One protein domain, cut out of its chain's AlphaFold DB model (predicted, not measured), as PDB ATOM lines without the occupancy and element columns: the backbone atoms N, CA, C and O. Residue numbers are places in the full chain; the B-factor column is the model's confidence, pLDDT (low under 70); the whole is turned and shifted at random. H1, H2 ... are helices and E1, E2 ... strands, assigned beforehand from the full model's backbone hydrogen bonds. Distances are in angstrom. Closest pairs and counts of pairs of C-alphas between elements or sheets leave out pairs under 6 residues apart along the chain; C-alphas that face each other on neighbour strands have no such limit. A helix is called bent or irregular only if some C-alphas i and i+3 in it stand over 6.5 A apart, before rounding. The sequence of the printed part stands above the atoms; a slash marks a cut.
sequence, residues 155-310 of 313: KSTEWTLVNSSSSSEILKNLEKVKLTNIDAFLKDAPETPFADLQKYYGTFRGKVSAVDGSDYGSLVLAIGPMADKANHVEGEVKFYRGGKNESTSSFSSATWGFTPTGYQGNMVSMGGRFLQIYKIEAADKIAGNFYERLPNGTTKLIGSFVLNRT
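This is residues 155 to 310 of the 313 residues of an uncharacterized protein of Bdellovibrio sp. qaytius (UniProt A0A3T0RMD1). One eight-stranded antiparallel sheet is bent back on itself at E8 and curled like part of a barrel, with the leaf E4 E3 E2 E1 facing the leaf E7 E6 E5. The helical hairpin of H1 and H2 packs on the E6, E7 and E8 part, H3 is over E6, and the sheet curls round H4. The printed part has 156 residues, with four named helices first and then eight named strands, in sheet order E4 E3 E2 E1 E8 E7 E6 E5. The class is mixed; the whole is compact, with a radius of gyration of the C-alphas of 14.6 A and spans of 44 by 36 by 35 A.

H1, residues 155 to 162, begins with C-alpha 155 at (182.563, 186.592, 190.743). H2 is residues 167 to 176, 14.9 A long, H3 182 to 186 and H4 194 to 200. E1, 202 to 210, begins with C-alpha 202 at (195.261, 185.084, 213.177) and is 24.8 A long. E2 is 215 to 225, 31.8 A; E3 233 to 241, 26.5 A; E4 244 to 253, 27.0 A. E5 is 266 to 270, E6 273 to 280, 22.0 A, and E7 285 to 293, 25.7 A. E8, 299 to 309, 28.3 A, ends with C-alpha 309 at (192.446, 178.933, 212.478).

The folded sheet, one sheet with two leaves that face each other, has E8 as the hinge; E8 bends by 56 degrees at residue 302. E1 to E4 and E5 to E8 are meanders, each strand the antiparallel neighbour of the one before. Backbone atoms within hydrogen-bond range include N 204 and O 221 for E1 and E2, 2.8 A; N 220 and O 238 for E2 and E3, 2.8 A; N 237 and O 249 for E3 and E4, 2.9 A; N 268 and O 275 for E5 and E6, 2.8 A; N 278 and O 287 for E6 and E7, 2.8 A; N 290 and O 303 for E7 and E8, 2.8 A. E1 and E8, antiparallel at 137 degrees, have N 205 and O 308 at 2.8 A. The closest C-alphas of edge strands E4 and E5, Ser 249 and Met 270, are 5.9 A apart. H2 is on the sheet over E8 and E7, at a height of 8.9 A; its closest C-alphas to E8 are Ser 167 and Val 306, 6.7 A. H1 touches H2, Leu 161 and Ile 170 having the closest C-alphas, 5.7 A, at a shallow tilt of 23 degrees, opposite ways. H3, over E6 at a height of 9.1 A, and H4 are on the same face as H2. Every O i to N i+4 pair is within range in H1 and H3, but 5 of 6 in H2 and 0 of 3 in H4, where 2 of 4 O i to N i+3 pairs are.

The farthest C-alphas, Asp 212 and Asp 228, are 43.7 A apart. The printed part has no cut. The link E4 to E5, residues 254 to 265, is long. The mean pLDDT of the printed part is 86.3; residues 271 and 297 are under 70.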
ATOM      1  N   LYS A 155     183.350 185.965 189.669       79.06
ATOM      2  CA  LYS A 155     182.563 186.592 190.743       79.06
ATOM      3  C   LYS A 155     181.559 185.640 191.404       79.06
ATOM      4  O   LYS A 155     181.476 185.599 192.627       79.06
ATOM      5  N   SER A 156     180.823 184.857 190.614       79.69
ATOM      6  CA  SER A 156     179.857 183.878 191.137       79.69
ATOM      7  C   SER A 156     180.533 182.727 191.882       79.69
ATOM      8  O   SER A 156     180.075 182.319 192.943       79.69
ATOM      9  N   THR A 157     181.646 182.228 191.349       83.69
ATOM     10  CA  THR A 157     182.382 181.099 191.923       83.69
ATOM     11  C   THR A 157     183.135 181.511 193.185       83.69
ATOM     12  O   THR A 157     183.139 180.766 194.158       83.69
ATOM     13  N   GLU A 158     183.720 182.709 193.201       84.81
ATOM     14  CA  GLU A 158     184.348 183.297 194.387       84.81
ATOM     15  C   GLU A 158     183.322 183.552 195.488       84.81
ATOM     16  O   GLU A 158     183.596 183.268 196.650       84.81
ATOM     17  N   TRP A 159     182.118 184.012 195.132       84.56
ATOM     18  CA  TRP A 159     181.038 184.160 196.104       84.56
ATOM     19  C   TRP A 159     180.652 182.814 196.723       84.56
ATOM     20  O   TRP A 159     180.557 182.711 197.942       84.56
ATOM     21  N   THR A 160     180.493 181.757 195.917       84.62
ATOM     22  CA  THR A 160     180.232 180.412 196.455       84.62
ATOM     23  C   THR A 160     181.386 179.925 197.328       84.62
ATOM     24  O   THR A 160     181.144 179.364 198.392       84.62
ATOM     25  N   LEU A 161     182.633 180.158 196.912       87.38
ATOM     26  CA  LEU A 161     183.826 179.750 197.650       87.38
ATOM     27  C   LEU A 161     183.876 180.385 199.045       87.38
ATOM     28  O   LEU A 161     183.990 179.662 200.028       87.38
ATOM     29  N   VAL A 162     183.738 181.709 199.142       87.06
ATOM     30  CA  VAL A 162     183.837 182.461 200.410       87.06
ATOM     31  C   VAL A 162     182.731 182.090 201.406       87.06
ATOM     32  O   VAL A 162     182.947 182.154 202.617       87.06
ATOM     33  N   ASN A 163     181.581 181.634 200.901       84.12
ATOM     34  CA  ASN A 163     180.430 181.199 201.695       84.12
ATOM     35  C   ASN A 163     180.341 179.672 201.881       84.12
ATOM     36  O   ASN A 163     179.342 179.175 202.393       84.12
ATOM     37  N   SER A 164     181.349 178.909 201.448       84.88
ATOM     38  CA  SER A 164     181.370 177.451 201.613       84.88
ATOM     39  C   SER A 164     181.740 177.055 203.047       84.88
ATOM     40  O   SER A 164     182.569 177.705 203.682       84.88
ATOM     41  N   SER A 165     181.185 175.943 203.537       81.69
ATOM     42  CA  SER A 165     181.433 175.459 204.909       81.69
ATOM     43  C   SER A 165     182.311 174.202 204.956       81.69
ATOM     44  O   SER A 165     183.160 174.065 205.843       81.69
ATOM     45  N   SER A 166     182.150 173.288 203.990       84.88
ATOM     46  CA  SER A 166     182.936 172.046 203.913       84.88
ATOM     47  C   SER A 166     184.259 172.248 203.179       84.88
ATOM     48  O   SER A 166     184.329 172.917 202.146       84.88
ATOM     49  N   SER A 167     185.310 171.589 203.670       83.50
ATOM     50  CA  SER A 167     186.632 171.600 203.038       83.50
ATOM     51  C   SER A 167     186.596 170.981 201.632       83.50
ATOM     52  O   SER A 167     187.282 171.466 200.732       83.50
ATOM     53  N   SER A 168     185.757 169.963 201.407       84.50
ATOM     54  CA  SER A 168     185.594 169.339 200.086       84.50
ATOM     55  C   SER A 168     184.952 170.283 199.062       84.50
ATOM     56  O   SER A 168     185.368 170.302 197.901       84.50
ATOM     57  N   GLU A 169     183.951 171.066 199.468       86.12
ATOM     58  CA  GLU A 169     183.294 172.044 198.590       86.12
ATOM     59  C   GLU A 169     184.234 173.198 198.243       86.12
ATOM     60  O   GLU A 169     184.312 173.610 197.083       86.12
ATOM     61  N   ILE A 170     184.998 173.665 199.236       88.19
ATOM     62  CA  ILE A 170     186.029 174.690 199.071       88.19
ATOM     63  C   ILE A 170     187.043 174.251 198.008       88.19
ATOM     64  O   ILE A 170     187.257 174.978 197.039       88.19
ATOM     65  N   LEU A 171     187.619 173.049 198.129       88.38
ATOM     66  CA  LEU A 171     188.603 172.532 197.168       88.38
ATOM     67  C   LEU A 171     188.025 172.416 195.748       88.38
ATOM     68  O   LEU A 171     188.645 172.873 194.789       88.38
ATOM     69  N   LYS A 172     186.798 171.903 195.606       88.38
ATOM     70  CA  LYS A 172     186.120 171.802 194.302       88.38
ATOM     71  C   LYS A 172     185.861 173.171 193.660       88.38
ATOM     72  O   LYS A 172     185.891 173.310 192.437       88.38
ATOM     73  N   ASN A 173     185.565 174.192 194.460       89.06
ATOM     74  CA  ASN A 173     185.367 175.550 193.957       89.06
ATOM     75  C   ASN A 173     186.698 176.265 193.670       89.06
ATOM     76  O   ASN A 173     186.750 177.073 192.742       89.06
ATOM     77  N   LEU A 174     187.782 175.919 194.374       91.38
ATOM     78  CA  LEU A 174     189.130 176.433 194.106       91.38
ATOM     79  C   LEU A 174     189.652 176.054 192.714       91.38
ATOM     80  O   LEU A 174     190.298 176.878 192.061       91.38
ATOM     81  N   GLU A 175     189.318 174.861 192.217       88.75
ATOM     82  CA  GLU A 175     189.669 174.429 190.855       88.75
ATOM     83  C   GLU A 175     189.086 175.354 189.777       88.75
ATOM     84  O   GLU A 175     189.731 175.639 188.764       88.75
ATOM     85  N   LYS A 176     187.875 175.870 190.006       87.75
ATOM     86  CA  LYS A 176     187.157 176.741 189.065       87.75
ATOM     87  C   LYS A 176     187.697 178.174 189.039       87.75
ATOM     88  O   LYS A 176     187.454 178.884 188.065       87.75
ATOM     89  N   VAL A 177     188.423 178.596 190.078       87.31
ATOM     90  CA  VAL A 177     189.051 179.930 190.184       87.31
ATOM     91  C   VAL A 177     190.564 179.896 189.948       87.31
ATOM     92  O   VAL A 177     191.273 180.852 190.267       87.31
ATOM     93  N   LYS A 178     191.070 178.796 189.378       88.31
ATOM     94  CA  LYS A 178     192.479 178.633 189.022       88.31
ATOM     95  C   LYS A 178     192.922 179.688 188.007       88.31
ATOM     96  O   LYS A 178     192.302 179.882 186.959       88.31
ATOM     97  N   LEU A 179     194.073 180.295 188.279       83.56
ATOM     98  CA  LEU A 179     194.718 181.257 187.394       83.56
ATOM     99  C   LEU A 179     195.730 180.543 186.492       83.56
ATOM    100  O   LEU A 179     196.495 179.687 186.935       83.56
ATOM    101  N   THR A 180     195.737 180.891 185.205       79.00
ATOM    102  CA  THR A 180     196.667 180.323 184.213       79.00
ATOM    103  C   THR A 180     197.903 181.192 183.978       79.00
ATOM    104  O   THR A 180     198.932 180.678 183.547       79.00
ATOM    105  N   ASN A 181     197.820 182.494 184.257       80.75
ATOM    106  CA  ASN A 181     198.920 183.442 184.092       80.75
ATOM    107  C   ASN A 181     198.847 184.528 185.170       80.75
ATOM    108  O   ASN A 181     198.130 185.507 184.992       80.75
ATOM    109  N   ILE A 182     199.586 184.356 186.266       82.75
ATOM    110  CA  ILE A 182     199.593 185.295 187.397       82.75
ATOM    111  C   ILE A 182     200.090 186.685 186.995       82.75
ATOM    112  O   ILE A 182     199.528 187.669 187.465       82.75
ATOM    113  N   ASP A 183     201.073 186.794 186.100       80.75
ATOM    114  CA  ASP A 183     201.619 188.095 185.693       80.75
ATOM    115  C   ASP A 183     200.544 188.973 185.036       80.75
ATOM    116  O   ASP A 183     200.480 190.175 185.284       80.75
ATOM    117  N   ALA A 184     199.647 188.367 184.251       78.94
ATOM    118  CA  ALA A 184     198.510 189.074 183.665       78.94
ATOM    119  C   ALA A 184     197.504 189.564 184.722       78.94
ATOM    120  O   ALA A 184     196.866 190.592 184.508       78.94
ATOM    121  N   PHE A 185     197.366 188.853 185.847       77.31
ATOM    122  CA  PHE A 185     196.519 189.281 186.966       77.31
ATOM    123  C   PHE A 185     197.181 190.360 187.822       77.31
ATOM    124  O   PHE A 185     196.473 191.213 188.339       77.31
ATOM    125  N   LEU A 186     198.510 190.332 187.974       80.62
ATOM    126  CA  LEU A 186     199.243 191.258 188.841       80.62
ATOM    127  C   LEU A 186     199.627 192.579 188.168       80.62
ATOM    128  O   LEU A 186     199.860 193.549 188.879       80.62
ATOM    129  N   LYS A 187     199.694 192.635 186.831       79.75
ATOM    130  CA  LYS A 187     200.227 193.788 186.082       79.75
ATOM    131  C   LYS A 187     199.644 195.144 186.509       79.75
ATOM    132  O   LYS A 187     200.401 196.098 186.637       79.75
ATOM    133  N   ASP A 188     198.332 195.195 186.732       78.00
ATOM    134  CA  ASP A 188     197.593 196.412 187.094       78.00
ATOM    135  C   ASP A 188     196.799 196.226 188.406       78.00
ATOM    136  O   ASP A 188     195.834 196.944 188.671       78.00
ATOM    137  N   ALA A 189     197.150 195.216 189.212       82.88
ATOM    138  CA  ALA A 189     196.440 194.941 190.454       82.88
ATOM    139  C   ALA A 189     196.867 195.935 191.543       82.88
ATOM    140  O   ALA A 189     198.064 196.053 191.814       82.88
ATOM    141  N   PRO A 190     195.918 196.630 192.196       85.62
ATOM    142  CA  PRO A 190     196.255 197.464 193.333       85.62
ATOM    143  C   PRO A 190     196.723 196.594 194.503       85.62
ATOM    144  O   PRO A 190     196.258 195.463 194.698       85.62
ATOM    145  N   GLU A 191     197.635 197.146 195.297       87.50
ATOM    146  CA  GLU A 191     197.990 196.559 196.584       87.50
ATOM    147  C   GLU A 191     196.757 196.487 197.485       87.50
ATOM    148  O   GLU A 191     195.913 197.388 197.488       87.50
ATOM    149  N   THR A 192     196.641 195.408 198.257       84.88
ATOM    150  CA  THR A 192     195.502 195.231 199.154       84.88
ATOM    151  C   THR A 192     195.578 196.250 200.303       84.88
ATOM    152  O   THR A 192     196.562 196.238 201.053       84.88
ATOM    153  N   PRO A 193     194.560 197.116 200.483       81.25
ATOM    154  CA  PRO A 193     194.559 198.123 201.541       81.25
ATOM    155  C   PRO A 193     194.593 197.496 202.936       81.25
ATOM    156  O   PRO A 193     193.943 196.480 203.169       81.25
ATOM    157  N   PHE A 194     195.250 198.157 203.896       82.31
ATOM    158  CA  PHE A 194     195.348 197.695 205.290       82.31
ATOM    159  C   PHE A 194     193.997 197.309 205.918       82.31
ATOM    160  O   PHE A 194     193.901 196.295 206.609       82.31
ATOM    161  N   ALA A 195     192.938 198.086 205.657       81.69
ATOM    162  CA  ALA A 195     191.599 197.818 206.186       81.69
ATOM    163  C   ALA A 195     191.068 196.432 205.770       81.69
ATOM    164  O   ALA A 195     190.474 195.726 206.582       81.69
ATOM    165  N   ASP A 196     191.369 196.001 204.543       82.56
ATOM    166  CA  ASP A 196     190.941 194.707 204.006       82.56
ATOM    167  C   ASP A 196     191.808 193.541 204.501       82.56
ATOM    168  O   ASP A 196     191.443 192.378 204.312       82.56
ATOM    169  N   LEU A 197     192.947 193.824 205.143       82.19
ATOM    170  CA  LEU A 197     193.850 192.808 205.688       82.19
ATOM    171  C   LEU A 197     193.384 192.265 207.035       82.19
ATOM    172  O   LEU A 197     193.697 191.124 207.373       82.19
ATOM    173  N   GLN A 198     192.607 193.048 207.784       84.00
ATOM    174  CA  GLN A 198     192.153 192.683 209.129       84.00
ATOM    175  C   GLN A 198     191.370 191.364 209.148       84.00
ATOM    176  O   GLN A 198     191.481 190.585 210.094       84.00
ATOM    177  N   LYS A 199     190.637 191.054 208.070       86.12
ATOM    178  CA  LYS A 199     189.894 189.789 207.938       86.12
ATOM    179  C   LYS A 199     190.791 188.544 207.898       86.12
ATOM    180  O   LYS A 199     190.297 187.440 208.108       86.12
ATOM    181  N   TYR A 200     192.090 188.707 207.638       88.69
ATOM    182  CA  TYR A 200     193.071 187.622 207.605       88.69
ATOM    183  C   TYR A 200     193.898 187.504 208.895       88.69
ATOM    184  O   TYR A 200     194.806 186.679 208.947       88.69
ATOM    185  N   TYR A 201     193.606 188.289 209.938       90.56
ATOM    186  CA  TYR A 201     194.341 188.214 211.201       90.56
ATOM    187  C   TYR A 201     194.119 186.893 211.935       90.56
ATOM    188  O   TYR A 201     192.983 186.443 212.126       90.56
ATOM    189  N   GLY A 202     195.219 186.325 212.419       91.62
ATOM    190  CA  GLY A 202     195.261 185.084 213.177       91.62
ATOM    191  C   GLY A 202     196.387 184.165 212.721       91.62
ATOM    192  O   GLY A 202     197.205 184.519 211.870       91.62
ATOM    193  N   THR A 203     196.415 182.965 213.298       93.94
ATOM    194  CA  THR A 203     197.343 181.902 212.892       93.94
ATOM    195  C   THR A 203     196.556 180.756 212.287       93.94
ATOM    196  O   THR A 203     195.742 180.124 212.958       93.94
ATOM    197  N   PHE A 204     196.831 180.457 211.024       94.44
ATOM    198  CA  PHE A 204     196.153 179.443 210.237       94.44
ATOM    199  C   PHE A 204     197.116 178.322 209.860       94.44
ATOM    200  O   PHE A 204     198.263 178.575 209.494       94.44
ATOM    201  N   ARG A 205     196.651 177.073 209.941       93.88
ATOM    202  CA  ARG A 205     197.446 175.876 209.646       93.88
ATOM    203  C   ARG A 205     196.636 174.874 208.840       93.88
ATOM    204  O   ARG A 205     195.448 174.685 209.092       93.88
ATOM    205  N   GLY A 206     197.271 174.208 207.887       91.44
ATOM    206  CA  GLY A 206     196.609 173.174 207.099       91.44
ATOM    207  C   GLY A 206     197.527 172.511 206.089       91.44
ATOM    208  O   GLY A 206     198.721 172.810 206.019       91.44
ATOM    209  N   LYS A 207     196.958 171.593 205.308       90.94
ATOM    210  CA  LYS A 207     197.680 170.882 204.253       90.94
ATOM    211  C   LYS A 207     197.500 171.543 202.898       90.94
ATOM    212  O   LYS A 207     196.479 172.174 202.619       90.94
ATOM    213  N   VAL A 208     198.508 171.352 202.064       92.19
ATOM    214  CA  VAL A 208     198.471 171.620 200.635       92.19
ATOM    215  C   VAL A 208     198.257 170.279 199.945       92.19
ATOM    216  O   VAL A 208     199.106 169.395 200.029       92.19
ATOM    217  N   SER A 209     197.132 170.134 199.261       91.38
ATOM    218  CA  SER A 209     196.869 168.997 198.385       91.38
ATOM    219  C   SER A 209     197.435 169.299 197.006       91.38
ATOM    220  O   SER A 209     197.162 170.361 196.446       91.38
ATOM    221  N   ALA A 210     198.218 168.383 196.447       89.12
ATOM    222  CA  ALA A 210     198.659 168.461 195.062       89.12
ATOM    223  C   ALA A 210     197.461 168.403 194.096       89.12
ATOM    224  O   ALA A 210     196.332 168.091 194.475       89.12
ATOM    225  N   VAL A 211     197.715 168.687 192.818       85.88
ATOM    226  CA  VAL A 211     196.687 168.664 191.756       85.88
ATOM    227  C   VAL A 211     196.041 167.280 191.583       85.88
ATOM    228  O   VAL A 211     194.901 167.190 191.147       85.88
ATOM    229  N   ASP A 212     196.750 166.207 191.931       82.62
ATOM    230  CA  ASP A 212     196.239 164.830 191.926       82.62
ATOM    231  C   ASP A 212     195.519 164.439 193.233       82.62
ATOM    232  O   ASP A 212     195.104 163.293 193.396       82.62
ATOM    233  N   GLY A 213     195.375 165.380 194.171       79.44
ATOM    234  CA  GLY A 213     194.775 165.167 195.485       79.44
ATOM    235  C   GLY A 213     195.713 164.542 196.522       79.44
ATOM    236  O   GLY A 213     195.308 164.396 197.675       79.44
ATOM    237  N   SER A 214     196.953 164.198 196.157       85.62
ATOM    238  CA  SER A 214     197.938 163.664 197.105       85.62
ATOM    239  C   SER A 214     198.429 164.732 198.092       85.62
ATOM    240  O   SER A 214     198.320 165.936 197.846       85.62
ATOM    241  N   ASP A 215     198.961 164.303 199.242       87.56
ATOM    242  CA  ASP A 215     199.561 165.219 200.221       87.56
ATOM    243  C   ASP A 215     200.849 165.825 199.644       87.56
ATOM    244  O   ASP A 215     201.832 165.117 199.409       87.56
ATOM    245  N   TYR A 216     200.846 167.136 199.402       89.56
ATOM    246  CA  TYR A 216     202.015 167.851 198.897       89.56
ATOM    247  C   TYR A 216     202.878 168.419 200.028       89.56
ATOM    248  O   TYR A 216     204.098 168.530 199.888       89.56
ATOM    249  N   GLY A 217     202.258 168.798 201.146       91.38
ATOM    250  CA  GLY A 217     202.924 169.463 202.259       91.38
ATOM    251  C   GLY A 217     201.947 170.181 203.184       91.38
ATOM    252  O   GLY A 217     200.733 170.023 203.087       91.38
ATOM    253  N   SER A 218     202.471 171.016 204.075       92.00
ATOM    254  CA  SER A 218     201.663 171.828 204.987       92.00
ATOM    255  C   SER A 218     202.064 173.293 204.948       92.00
ATOM    256  O   SER A 218     203.222 173.633 204.711       92.00
ATOM    257  N   LEU A 219     201.097 174.166 205.200       93.75
ATOM    258  CA  LEU A 219     201.261 175.610 205.184       93.75
ATOM    259  C   LEU A 219     200.820 176.179 206.534       93.75
ATOM    260  O   LEU A 219     199.781 175.793 207.077       93.75
ATOM    261  N   VAL A 220     201.618 177.099 207.062       93.25
ATOM    262  CA  VAL A 220     201.293 177.914 208.230       93.25
ATOM    263  C   VAL A 220     201.323 179.368 207.795       93.25
ATOM    264  O   VAL A 220     202.303 179.819 207.207       93.25
ATOM    265  N   LEU A 221     200.243 180.084 208.075       93.44
ATOM    266  CA  LEU A 221     200.082 181.498 207.780       93.44
ATOM    267  C   LEU A 221     199.745 182.220 209.081       93.44
ATOM    268  O   LEU A 221     198.696 181.964 209.665       93.44
ATOM    269  N   ALA A 222     200.617 183.113 209.527       93.00
ATOM    270  CA  ALA A 222     200.379 183.971 210.678       93.00
ATOM    271  C   ALA A 222     200.362 185.427 210.223       93.00
ATOM    272  O   ALA A 222     201.267 185.851 209.508       93.00
ATOM    273  N   ILE A 223     199.336 186.177 210.617       91.50
ATOM    274  CA  ILE A 223     199.200 187.601 210.295       91.50
ATOM    275  C   ILE A 223     198.634 188.323 211.506       91.50
ATOM    276  O   ILE A 223     197.632 187.889 212.079       91.50
ATOM    277  N   GLY A 224     199.246 189.441 211.866       91.12
ATOM    278  CA  GLY A 224     198.801 190.280 212.965       91.12
ATOM    279  C   GLY A 224     199.129 191.754 212.752       91.12
ATOM    280  O   GLY A 224     199.832 192.118 211.803       91.12
ATOM    281  N   PRO A 225     198.589 192.625 213.617       89.56
ATOM    282  CA  PRO A 225     198.981 194.023 213.649       89.56
ATOM    283  C   PRO A 225     200.425 194.154 214.145       89.56
ATOM    284  O   PRO A 225     200.845 193.428 215.043       89.56
ATOM    285  N   MET A 226     201.158 195.117 213.596       88.88
ATOM    286  CA  MET A 226     202.495 195.443 214.078       88.88
ATOM    287  C   MET A 226     202.403 196.247 215.385       88.88
ATOM    288  O   MET A 226     201.651 197.221 215.465       88.88
ATOM    289  N   ALA A 227     203.155 195.856 216.416       85.44
ATOM    290  CA  ALA A 227     203.051 196.472 217.744       85.44
ATOM    291  C   ALA A 227     203.544 197.933 217.793       85.44
ATOM    292  O   ALA A 227     203.057 198.730 218.594       85.44
ATOM    293  N   ASP A 228     204.510 198.286 216.950       86.75
ATOM    294  CA  ASP A 228     205.221 199.568 216.950       86.75
ATOM    295  C   ASP A 228     204.729 200.550 215.870       86.75
ATOM    296  O   ASP A 228     205.104 201.724 215.890       86.75
ATOM    297  N   LYS A 229     203.875 200.105 214.936       83.81
ATOM    298  CA  LYS A 229     203.373 200.927 213.826       83.81
ATOM    299  C   LYS A 229     201.881 200.746 213.590       83.81
ATOM    300  O   LYS A 229     201.416 199.702 213.137       83.81
ATOM    301  N   ALA A 230     201.138 201.835 213.783       80.88
ATOM    302  CA  ALA A 230     199.746 201.907 213.362       80.88
ATOM    303  C   ALA A 230     199.625 201.661 211.844       80.88
ATOM    304  O   ALA A 230     200.470 202.096 211.056       80.88
ATOM    305  N   ASN A 231     198.557 200.973 211.438       83.88
ATOM    306  CA  ASN A 231     198.246 200.652 210.039       83.88
ATOM    307  C   ASN A 231     199.303 199.804 209.309       83.88
ATOM    308  O   ASN A 231     199.411 199.873 208.087       83.88
ATOM    309  N   HIS A 232     200.084 199.015 210.048       87.62
ATOM    310  CA  HIS A 232     200.997 198.027 209.486       87.62
ATOM    311  C   HIS A 232     200.629 196.632 209.976       87.62
ATOM    312  O   HIS A 232     200.155 196.448 211.102       87.62
ATOM    313  N   VAL A 233     200.848 195.650 209.109       87.88
ATOM    314  CA  VAL A 233     200.744 194.235 209.443       87.88
ATOM    315  C   VAL A 233     202.124 193.616 209.460       87.88
ATOM    316  O   VAL A 233     202.995 193.967 208.660       87.88
ATOM    317  N   GLU A 234     202.299 192.654 210.347       91.25
ATOM    318  CA  GLU A 234     203.406 191.721 210.295       91.25
ATOM    319  C   GLU A 234     202.875 190.301 210.190       91.25
ATOM    320  O   GLU A 234     201.755 189.984 210.602       91.25
ATOM    321  N   GLY A 235     203.674 189.436 209.590       89.25
ATOM    322  CA  GLY A 235     203.267 188.068 209.413       89.25
ATOM    323  C   GLY A 235     204.352 187.198 208.833       89.25
ATOM    324  O   GLY A 235     205.448 187.630 208.470       89.25
ATOM    325  N   GLU A 236     204.018 185.925 208.766       91.44
ATOM    326  CA  GLU A 236     204.924 184.890 208.339       91.44
ATOM    327  C   GLU A 236     204.151 183.793 207.621       91.44
ATOM    328  O   GLU A 236     203.109 183.326 208.085       91.44
ATOM    329  N   VAL A 237     204.688 183.367 206.481       90.94
ATOM    330  CA  VAL A 237     204.200 182.202 205.754       90.94
ATOM    331  C   VAL A 237     205.285 181.138 205.738       90.94
ATOM    332  O   VAL A 237     206.361 181.361 205.181       90.94
ATOM    333  N   LYS A 238     205.003 179.976 206.328       91.88
ATOM    334  CA  LYS A 238     205.894 178.809 206.336       91.88
ATOM    335  C   LYS A 238     205.277 177.675 205.550       91.88
ATOM    336  O   LYS A 238     204.166 177.244 205.845       91.88
ATOM    337  N   PHE A 239     206.028 177.159 204.591       91.12
ATOM    338  CA  PHE A 239     205.670 175.965 203.846       91.12
ATOM    339  C   PHE A 239     206.619 174.826 204.211       91.12
ATOM    340  O   PHE A 239     207.844 174.976 204.183       91.12
ATOM    341  N   TYR A 240     206.031 173.681 204.532       90.56
ATOM    342  CA  TYR A 240     206.732 172.475 204.922       90.56
ATOM    343  C   TYR A 240     206.462 171.366 203.913       90.56
ATOM    344  O   TYR A 240     205.314 171.123 203.541       90.56
ATOM    345  N   ARG A 241     207.508 170.633 203.538       88.88
ATOM    346  CA  ARG A 241     207.418 169.464 202.661       88.88
ATOM    347  C   ARG A 241     208.163 168.294 203.280       88.88
ATOM    348  O   ARG A 241     209.299 168.442 203.727       88.88
ATOM    349  N   GLY A 242     207.504 167.136 203.361       83.56
ATOM    350  CA  GLY A 242     208.067 165.957 204.031       83.56
ATOM    351  C   GLY A 242     208.508 166.233 205.477       83.56
ATOM    352  O   GLY A 242     209.548 165.741 205.907       83.56
ATOM    353  N   GLY A 243     207.779 167.096 206.197       78.38
ATOM    354  CA  GLY A 243     208.078 167.483 207.581       78.38
ATOM    355  C   GLY A 243     209.222 168.491 207.767       78.38
ATOM    356  O   GLY A 243     209.510 168.858 208.904       78.38
ATOM    357  N   LYS A 244     209.866 168.968 206.692       85.88
ATOM    358  CA  LYS A 244     210.931 169.984 206.746       85.88
ATOM    359  C   LYS A 244     210.413 171.339 206.283       85.88
ATOM    360  O   LYS A 244     209.646 171.396 205.328       85.88
ATOM    361  N   ASN A 245     210.857 172.415 206.931       87.00
ATOM    362  CA  ASN A 245     210.600 173.776 206.460       87.00
ATOM    363  C   ASN A 245     211.351 173.982 205.138       87.00
ATOM    364  O   ASN A 245     212.580 173.930 205.112       87.00
ATOM    365  N   GLU A 246     210.607 174.136 204.047       86.12
ATOM    366  CA  GLU A 246     211.160 174.302 202.703       86.12
ATOM    367  C   GLU A 246     211.269 175.782 202.334       86.12
ATOM    368  O   GLU A 246     212.242 176.198 201.709       86.12
ATOM    369  N   SER A 247     210.283 176.591 202.725       83.19
ATOM    370  CA  SER A 247     210.306 178.027 202.463       83.19
ATOM    371  C   SER A 247     209.603 178.800 203.565       83.19
ATOM    372  O   SER A 247     208.485 178.464 203.953       83.19
ATOM    373  N   THR A 248     210.237 179.881 204.008       85.50
ATOM    374  CA  THR A 248     209.676 180.849 204.949       85.50
ATOM    375  C   THR A 248     209.713 182.232 204.318       85.50
ATOM    376  O   THR A 248     210.729 182.623 203.748       85.50
ATOM    377  N   SER A 249     208.602 182.955 204.408       86.06
ATOM    378  CA  SER A 249     208.480 184.334 203.949       86.06
ATOM    379  C   SER A 249     207.868 185.166 205.066       86.06
ATOM    380  O   SER A 249     206.660 185.108 205.295       86.06
ATOM    381  N   SER A 250     208.706 185.924 205.764       87.56
ATOM    382  CA  SER A 250     208.271 186.910 206.752       87.56
ATOM    383  C   SER A 250     208.047 188.255 206.066       87.56
ATOM    384  O   SER A 250     208.768 188.605 205.130       87.56
ATOM    385  N   PHE A 251     207.051 189.010 206.513       85.06
ATOM    386  CA  PHE A 251     206.742 190.326 205.966       85.06
ATOM    387  C   PHE A 251     206.323 191.292 207.072       85.06
ATOM    388  O   PHE A 251     205.727 190.903 208.072       85.06
ATOM    389  N   SER A 252     206.639 192.565 206.858       85.50
ATOM    390  CA  SER A 252     206.193 193.694 207.669       85.50
ATOM    391  C   SER A 252     205.924 194.845 206.707       85.50
ATOM    392  O   SER A 252     206.841 195.325 206.041       85.50
ATOM    393  N   SER A 253     204.654 195.199 206.530       82.25
ATOM    394  CA  SER A 253     204.223 196.125 205.480       82.25
ATOM    395  C   SER A 253     202.876 196.762 205.814       82.25
ATOM    396  O   SER A 253     202.090 196.222 206.592       82.25
ATOM    397  N   ALA A 254     202.594 197.915 205.211       76.31
ATOM    398  CA  ALA A 254     201.264 198.527 205.232       76.31
ATOM    399  C   ALA A 254     200.260 197.775 204.335       76.31
ATOM    400  O   ALA A 254     199.049 197.872 204.531       76.31
ATOM    401  N   THR A 255     200.761 197.008 203.365       79.88
ATOM    402  CA  THR A 255     199.977 196.227 202.404       79.88
ATOM    403  C   THR A 255     200.435 194.773 202.393       79.88
ATOM    404  O   THR A 255     201.603 194.460 202.635       79.88
ATOM    405  N   TRP A 256     199.513 193.852 202.122       77.56
ATOM    406  CA  TRP A 256     199.826 192.430 202.011       77.56
ATOM    407  C   TRP A 256     199.224 191.898 200.724       77.56
ATOM    408  O   TRP A 256     198.024 191.646 200.651       77.56
ATOM    409  N   GLY A 257     200.080 191.757 199.714       85.56
ATOM    410  CA  GLY A 257     199.687 191.246 198.412       85.56
ATOM    411  C   GLY A 257     198.884 192.238 197.574       85.56
ATOM    412  O   GLY A 257     198.913 193.451 197.786       85.56
ATOM    413  N   PHE A 258     198.202 191.685 196.578       87.81
ATOM    414  CA  PHE A 258     197.476 192.425 195.557       87.81
ATOM    415  C   PHE A 258     196.075 191.845 195.400       87.81
ATOM    416  O   PHE A 258     195.919 190.630 195.254       87.81
ATOM    417  N   THR A 259     195.061 192.705 195.352       85.69
ATOM    418  CA  THR A 259     193.678 192.292 195.076       85.69
ATOM    419  C   THR A 259     193.222 192.944 193.774       85.69
ATOM    420  O   THR A 259     192.886 194.129 193.773       85.69
ATOM    421  N   PRO A 260     193.196 192.211 192.646       77.69
ATOM    422  CA  PRO A 260     192.718 192.756 191.381       77.69
ATOM    423  C   PRO A 260     191.274 193.271 191.482       77.69
ATOM    424  O   PRO A 260     190.422 192.675 192.144       77.69
ATOM    425  N   THR A 261     190.961 194.359 190.777       72.38
ATOM    426  CA  THR A 261     189.617 194.952 190.793       72.38
ATOM    427  C   THR A 261     188.551 193.951 190.335       72.38
ATOM    428  O   THR A 261     188.622 193.397 189.237       72.38
ATOM    429  N   GLY A 262     187.526 193.743 191.166       70.56
ATOM    430  CA  GLY A 262     186.427 192.814 190.881       70.56
ATOM    431  C   GLY A 262     186.712 191.350 191.234       70.56
ATOM    432  O   GLY A 262     185.954 190.484 190.792       70.56
ATOM    433  N   TYR A 263     187.769 191.089 192.008       77.94
ATOM    434  CA  TYR A 263     188.142 189.781 192.546       77.94
ATOM    435  C   TYR A 263     188.101 189.795 194.074       77.94
ATOM    436  O   TYR A 263     188.311 190.834 194.698       77.94
ATOM    437  N   GLN A 264     187.845 188.635 194.678       82.19
ATOM    438  CA  GLN A 264     187.892 188.473 196.139       82.19
ATOM    439  C   GLN A 264     189.193 187.837 196.642       82.19
ATOM    440  O   GLN A 264     189.498 187.926 197.833       82.19
ATOM    441  N   GLY A 265     189.947 187.183 195.755       86.25
ATOM    442  CA  GLY A 265     191.214 186.542 196.097       86.25
ATOM    443  C   GLY A 265     192.352 187.550 196.234       86.25
ATOM    444  O   GLY A 265     192.584 188.348 195.328       86.25
ATOM    445  N   ASN A 266     193.087 187.475 197.343       89.94
ATOM    446  CA  ASN A 266     194.324 188.223 197.547       89.94
ATOM    447  C   ASN A 266     195.516 187.403 197.028       89.94
ATOM    448  O   ASN A 266     195.660 186.228 197.366       89.94
ATOM    449  N   MET A 267     196.361 188.012 196.204       90.12
ATOM    450  CA  MET A 267     197.576 187.410 195.672       90.12
ATOM    451  C   MET A 267     198.802 187.817 196.490       90.12
ATOM    452  O   MET A 267     199.207 188.976 196.482       90.12
ATOM    453  N   VAL A 268     199.461 186.844 197.115       89.31
ATOM    454  CA  VAL A 268     200.643 187.053 197.961       89.31
ATOM    455  C   VAL A 268     201.861 186.390 197.330       89.31
ATOM    456  O   VAL A 268     201.819 185.219 196.958       89.31
ATOM    457  N   SER A 269     202.958 187.137 197.214       84.50
ATOM    458  CA  SER A 269     204.233 186.630 196.697       84.50
ATOM    459  C   SER A 269     205.073 185.998 197.808       84.50
ATOM    460  O   SER A 269     205.159 186.527 198.913       84.50
ATOM    461  N   MET A 270     205.723 184.879 197.495       80.88
ATOM    462  CA  MET A 270     206.648 184.142 198.357       80.88
ATOM    463  C   MET A 270     207.886 183.721 197.555       80.88
ATOM    464  O   MET A 270     207.987 182.577 197.111       80.88
ATOM    465  N   GLY A 271     208.823 184.646 197.331       66.31
ATOM    466  CA  GLY A 271     210.158 184.322 196.802       66.31
ATOM    467  C   GLY A 271     210.168 183.499 195.504       66.31
ATOM    468  O   GLY A 271     210.931 182.546 195.395       66.31
ATOM    469  N   GLY A 272     209.296 183.831 194.542       74.50
ATOM    470  CA  GLY A 272     209.143 183.114 193.260       74.50
ATOM    471  C   GLY A 272     207.910 182.205 193.177       74.50
ATOM    472  O   GLY A 272     207.543 181.737 192.096       74.50
ATOM    473  N   ARG A 273     207.224 182.004 194.304       87.19
ATOM    474  CA  ARG A 273     205.918 181.347 194.385       87.19
ATOM    475  C   ARG A 273     204.830 182.359 194.714       87.19
ATOM    476  O   ARG A 273     205.117 183.457 195.183       87.19
ATOM    477  N   PHE A 274     203.582 181.983 194.476       89.31
ATOM    478  CA  PHE A 274     202.430 182.842 194.721       89.31
ATOM    479  C   PHE A 274     201.307 182.068 195.394       89.31
ATOM    480  O   PHE A 274     201.008 180.937 195.013       89.31
ATOM    481  N   LEU A 275     200.651 182.700 196.358       92.62
ATOM    482  CA  LEU A 275     199.440 182.203 196.992       92.62
ATOM    483  C   LEU A 275     198.264 183.071 196.558       92.62
ATOM    484  O   LEU A 275     198.308 184.286 196.707       92.62
ATOM    485  N   GLN A 276     197.211 182.443 196.046       93.19
ATOM    486  CA  GLN A 276     195.901 183.065 195.863       93.19
ATOM    487  C   GLN A 276     195.050 182.708 197.074       93.19
ATOM    488  O   GLN A 276     194.745 181.534 197.262       93.19
ATOM    489  N   ILE A 277     194.691 183.690 197.892       94.19
ATOM    490  CA  ILE A 277     194.150 183.496 199.236       94.19
ATOM    491  C   ILE A 277     192.734 184.066 199.340       94.19
ATOM    492  O   ILE A 277     192.490 185.246 199.089       94.19
ATOM    493  N   TYR A 278     191.811 183.231 199.800       93.00
ATOM    494  CA  TYR A 278     190.425 183.559 200.103       93.00
ATOM    495  C   TYR A 278     190.172 183.404 201.600       93.00
ATOM    496  O   TYR A 278     190.529 182.386 202.197       93.00
ATOM    497  N   LYS A 279     189.523 184.401 202.208       92.50
ATOM    498  CA  LYS A 279     188.954 184.237 203.545       92.50
ATOM    499  C   LYS A 279     187.619 183.522 203.396       92.50
ATOM    500  O   LYS A 279     186.771 183.985 202.646       92.50
ATOM    501  N   ILE A 280     187.447 182.412 204.101       90.81
ATOM    502  CA  ILE A 280     186.173 181.703 204.181       90.81
ATOM    503  C   ILE A 280     185.508 182.167 205.471       90.81
ATOM    504  O   ILE A 280     185.951 181.817 206.571       90.81
ATOM    505  N   GLU A 281     184.521 183.048 205.342       80.50
ATOM    506  CA  GLU A 281     183.928 183.748 206.486       80.50
ATOM    507  C   GLU A 281     183.090 182.795 207.338       80.50
ATOM    508  O   GLU A 281     183.272 182.741 208.552       80.50
ATOM    509  N   ALA A 282     182.274 181.960 206.688       75.19
ATOM    510  CA  ALA A 282     181.361 181.027 207.347       75.19
ATOM    511  C   ALA A 282     182.060 179.989 208.245       75.19
ATOM    512  O   ALA A 282     181.477 179.530 209.222       75.19
ATOM    513  N   ALA A 283     183.303 179.618 207.922       76.75
ATOM    514  CA  ALA A 283     184.034 178.547 208.602       76.75
ATOM    515  C   ALA A 283     185.247 179.034 209.414       76.75
ATOM    516  O   ALA A 283     186.012 178.216 209.912       76.75
ATOM    517  N   ASP A 284     185.476 180.348 209.485       86.25
ATOM    518  CA  ASP A 284     186.715 180.960 209.983       86.25
ATOM    519  C   ASP A 284     188.011 180.322 209.417       86.25
ATOM    520  O   ASP A 284     189.033 180.214 210.091       86.25
ATOM    521  N   LYS A 285     187.989 179.914 208.141       91.56
ATOM    522  CA  LYS A 285     189.128 179.290 207.441       91.56
ATOM    523  C   LYS A 285     189.778 180.259 206.462       91.56
ATOM    524  O   LYS A 285     189.195 181.279 206.087       91.56
ATOM    525  N   ILE A 286     190.979 179.915 206.020       94.38
ATOM    526  CA  ILE A 286     191.612 180.499 204.839       94.38
ATOM    527  C   ILE A 286     191.802 179.389 203.816       94.38
ATOM    528  O   ILE A 286     192.260 178.309 204.164       94.38
ATOM    529  N   ALA A 287     191.472 179.634 202.556       95.19
ATOM    530  CA  ALA A 287     191.663 178.652 201.499       95.19
ATOM    531  C   ALA A 287     192.277 179.291 200.263       95.19
ATOM    532  O   ALA A 287     192.192 180.505 200.079       95.19
ATOM    533  N   GLY A 288     192.906 178.493 199.411       95.38
ATOM    534  CA  GLY A 288     193.613 179.074 198.288       95.38
ATOM    535  C   GLY A 288     194.304 178.103 197.361       95.38
ATOM    536  O   GLY A 288     194.326 176.894 197.576       95.38
ATOM    537  N   ASN A 289     194.888 178.679 196.316       95.06
ATOM    538  CA  ASN A 289     195.703 177.979 195.338       95.06
ATOM    539  C   ASN A 289     197.167 178.406 195.487       95.06
ATOM    540  O   ASN A 289     197.466 179.590 195.661       95.06
ATOM    541  N   PHE A 290     198.075 177.438 195.408       93.62
ATOM    542  CA  PHE A 290     199.514 177.632 195.517       93.62
ATOM    543  C   PHE A 290     200.179 177.439 194.160       93.62
ATOM    544  O   PHE A 290     200.034 176.396 193.521       93.62
ATOM    545  N   TYR A 291     200.925 178.445 193.722       91.94
ATOM    546  CA  TYR A 291     201.492 178.516 192.390       91.94
ATOM    547  C   TYR A 291     203.002 178.715 192.409       91.94
ATOM    548  O   TYR A 291     203.562 179.359 193.294       91.94
ATOM    549  N   GLU A 292     203.645 178.231 191.355       89.31
ATOM    550  CA  GLU A 292     205.044 178.476 191.032       89.31
ATOM    551  C   GLU A 292     205.136 179.227 189.704       89.31
ATOM    552  O   GLU A 292     204.449 178.885 188.733       89.31
ATOM    553  N   ARG A 293     205.989 180.251 189.651       84.06
ATOM    554  CA  ARG A 293     206.314 180.925 188.396       84.06
ATOM    555  C   ARG A 293     207.445 180.179 187.698       84.06
ATOM    556  O   ARG A 293     208.505 179.968 188.277       84.06
ATOM    557  N   LEU A 294     207.217 179.791 186.449       82.69
ATOM    558  CA  LEU A 294     208.208 179.098 185.635       82.69
ATOM    559  C   LEU A 294     209.130 180.101 184.913       82.69
ATOM    560  O   LEU A 294     208.718 181.235 184.651       82.69
ATOM    561  N   PRO A 295     210.358 179.699 184.525       78.19
ATOM    562  CA  PRO A 295     211.317 180.585 183.850       78.19
ATOM    563  C   PRO A 295     210.825 181.175 182.519       78.19
ATOM    564  O   PRO A 295     211.278 182.235 182.104       78.19
ATOM    565  N   ASN A 296     209.884 180.506 181.850       75.81
ATOM    566  CA  ASN A 296     209.252 180.967 180.610       75.81
ATOM    567  C   ASN A 296     208.130 182.006 180.841       75.81
ATOM    568  O   ASN A 296     207.438 182.369 179.893       75.81
ATOM    569  N   GLY A 297     207.906 182.438 182.088       69.75
ATOM    570  CA  GLY A 297     206.862 183.393 182.460       69.75
ATOM    571  C   GLY A 297     205.465 182.790 182.624       69.75
ATOM    572  O   GLY A 297     204.531 183.525 182.929       69.75
ATOM    573  N   THR A 298     205.282 181.475 182.456       78.38
ATOM    574  CA  THR A 298     203.990 180.832 182.735       78.38
ATOM    575  C   THR A 298     203.861 180.445 184.206       78.38
ATOM    576  O   THR A 298     204.838 180.367 184.954       78.38
ATOM    577  N   THR A 299     202.627 180.211 184.649       84.25
ATOM    578  CA  THR A 299     202.337 179.799 186.024       84.25
ATOM    579  C   THR A 299     201.969 178.321 186.072       84.25
ATOM    580  O   THR A 299     201.142 177.849 185.291       84.25
ATOM    581  N   LYS A 300     202.540 177.591 187.032       88.62
ATOM    582  CA  LYS A 300     202.162 176.216 187.363       88.62
ATOM    583  C   LYS A 300     201.412 176.192 188.693       88.62
ATOM    584  O   LYS A 300     201.896 176.729 189.681       88.62
ATOM    585  N   LEU A 301     200.248 175.544 188.727       91.56
ATOM    586  CA  LEU A 301     199.570 175.223 189.986       91.56
ATOM    587  C   LEU A 301     200.302 174.051 190.645       91.56
ATOM    588  O   LEU A 301     200.434 172.988 190.036       91.56
ATOM    589  N   ILE A 302     200.772 174.268 191.866       90.50
ATOM    590  CA  ILE A 302     201.372 173.247 192.721       90.50
ATOM    591  C   ILE A 302     200.259 172.434 193.385       90.50
ATOM    592  O   ILE A 302     200.287 171.205 193.372       90.50
ATOM    593  N   GLY A 303     199.273 173.133 193.941       92.75
ATOM    594  CA  GLY A 303     198.209 172.524 194.717       92.75
ATOM    595  C   GLY A 303     197.237 173.545 195.291       92.75
ATOM    596  O   GLY A 303     197.390 174.750 195.089       92.75
ATOM    597  N   SER A 304     196.259 173.051 196.034       95.62
ATOM    598  CA  SER A 304     195.244 173.846 196.722       95.62
ATOM    599  C   SER A 304     195.297 173.554 198.216       95.62
ATOM    600  O   SER A 304     195.704 172.472 198.632       95.62
ATOM    601  N   PHE A 305     194.917 174.518 199.042       94.31
ATOM    602  CA  PHE A 305     195.008 174.393 200.491       94.31
ATOM    603  C   PHE A 305     193.763 174.924 201.188       94.31
ATOM    604  O   PHE A 305     193.095 175.841 200.707       94.31
ATOM    605  N   VAL A 306     193.497 174.358 202.363       94.19
ATOM    606  CA  VAL A 306     192.510 174.841 203.330       94.19
ATOM    607  C   VAL A 306     193.196 174.872 204.690       94.19
ATOM    608  O   VAL A 306     193.683 173.849 205.172       94.19
ATOM    609  N   LEU A 307     193.275 176.056 205.285       93.88
ATOM    610  CA  LEU A 307     193.924 176.327 206.558       93.88
ATOM    611  C   LEU A 307     192.862 176.645 207.607       93.88
ATOM    612  O   LEU A 307     192.030 177.538 207.424       93.88
ATOM    613  N   ASN A 308     192.932 175.935 208.724       92.31
ATOM    614  CA  ASN A 308     192.093 176.169 209.887       92.31
ATOM    615  C   ASN A 308     192.766 177.172 210.812       92.31
ATOM    616  O   ASN A 308     193.991 177.174 210.950       92.31
ATOM    617  N   ARG A 309     191.965 178.015 211.454       91.56
ATOM    618  CA  ARG A 309     192.446 178.933 212.478       91.56
ATOM    619  C   ARG A 309     192.845 178.170 213.747       91.56
ATOM    620  O   ARG A 309     192.171 177.221 214.129       91.56
ATOM    621  N   THR A 310     193.936 178.582 214.391       88.88
ATOM    622  CA  THR A 310     194.551 177.859 215.524       88.88
ATOM    623  C   THR A 310     194.872 178.732 216.737       88.88
ATOM    624  O   THR A 310     195.149 178.200 217.801       88.88
TER     625      THR A 310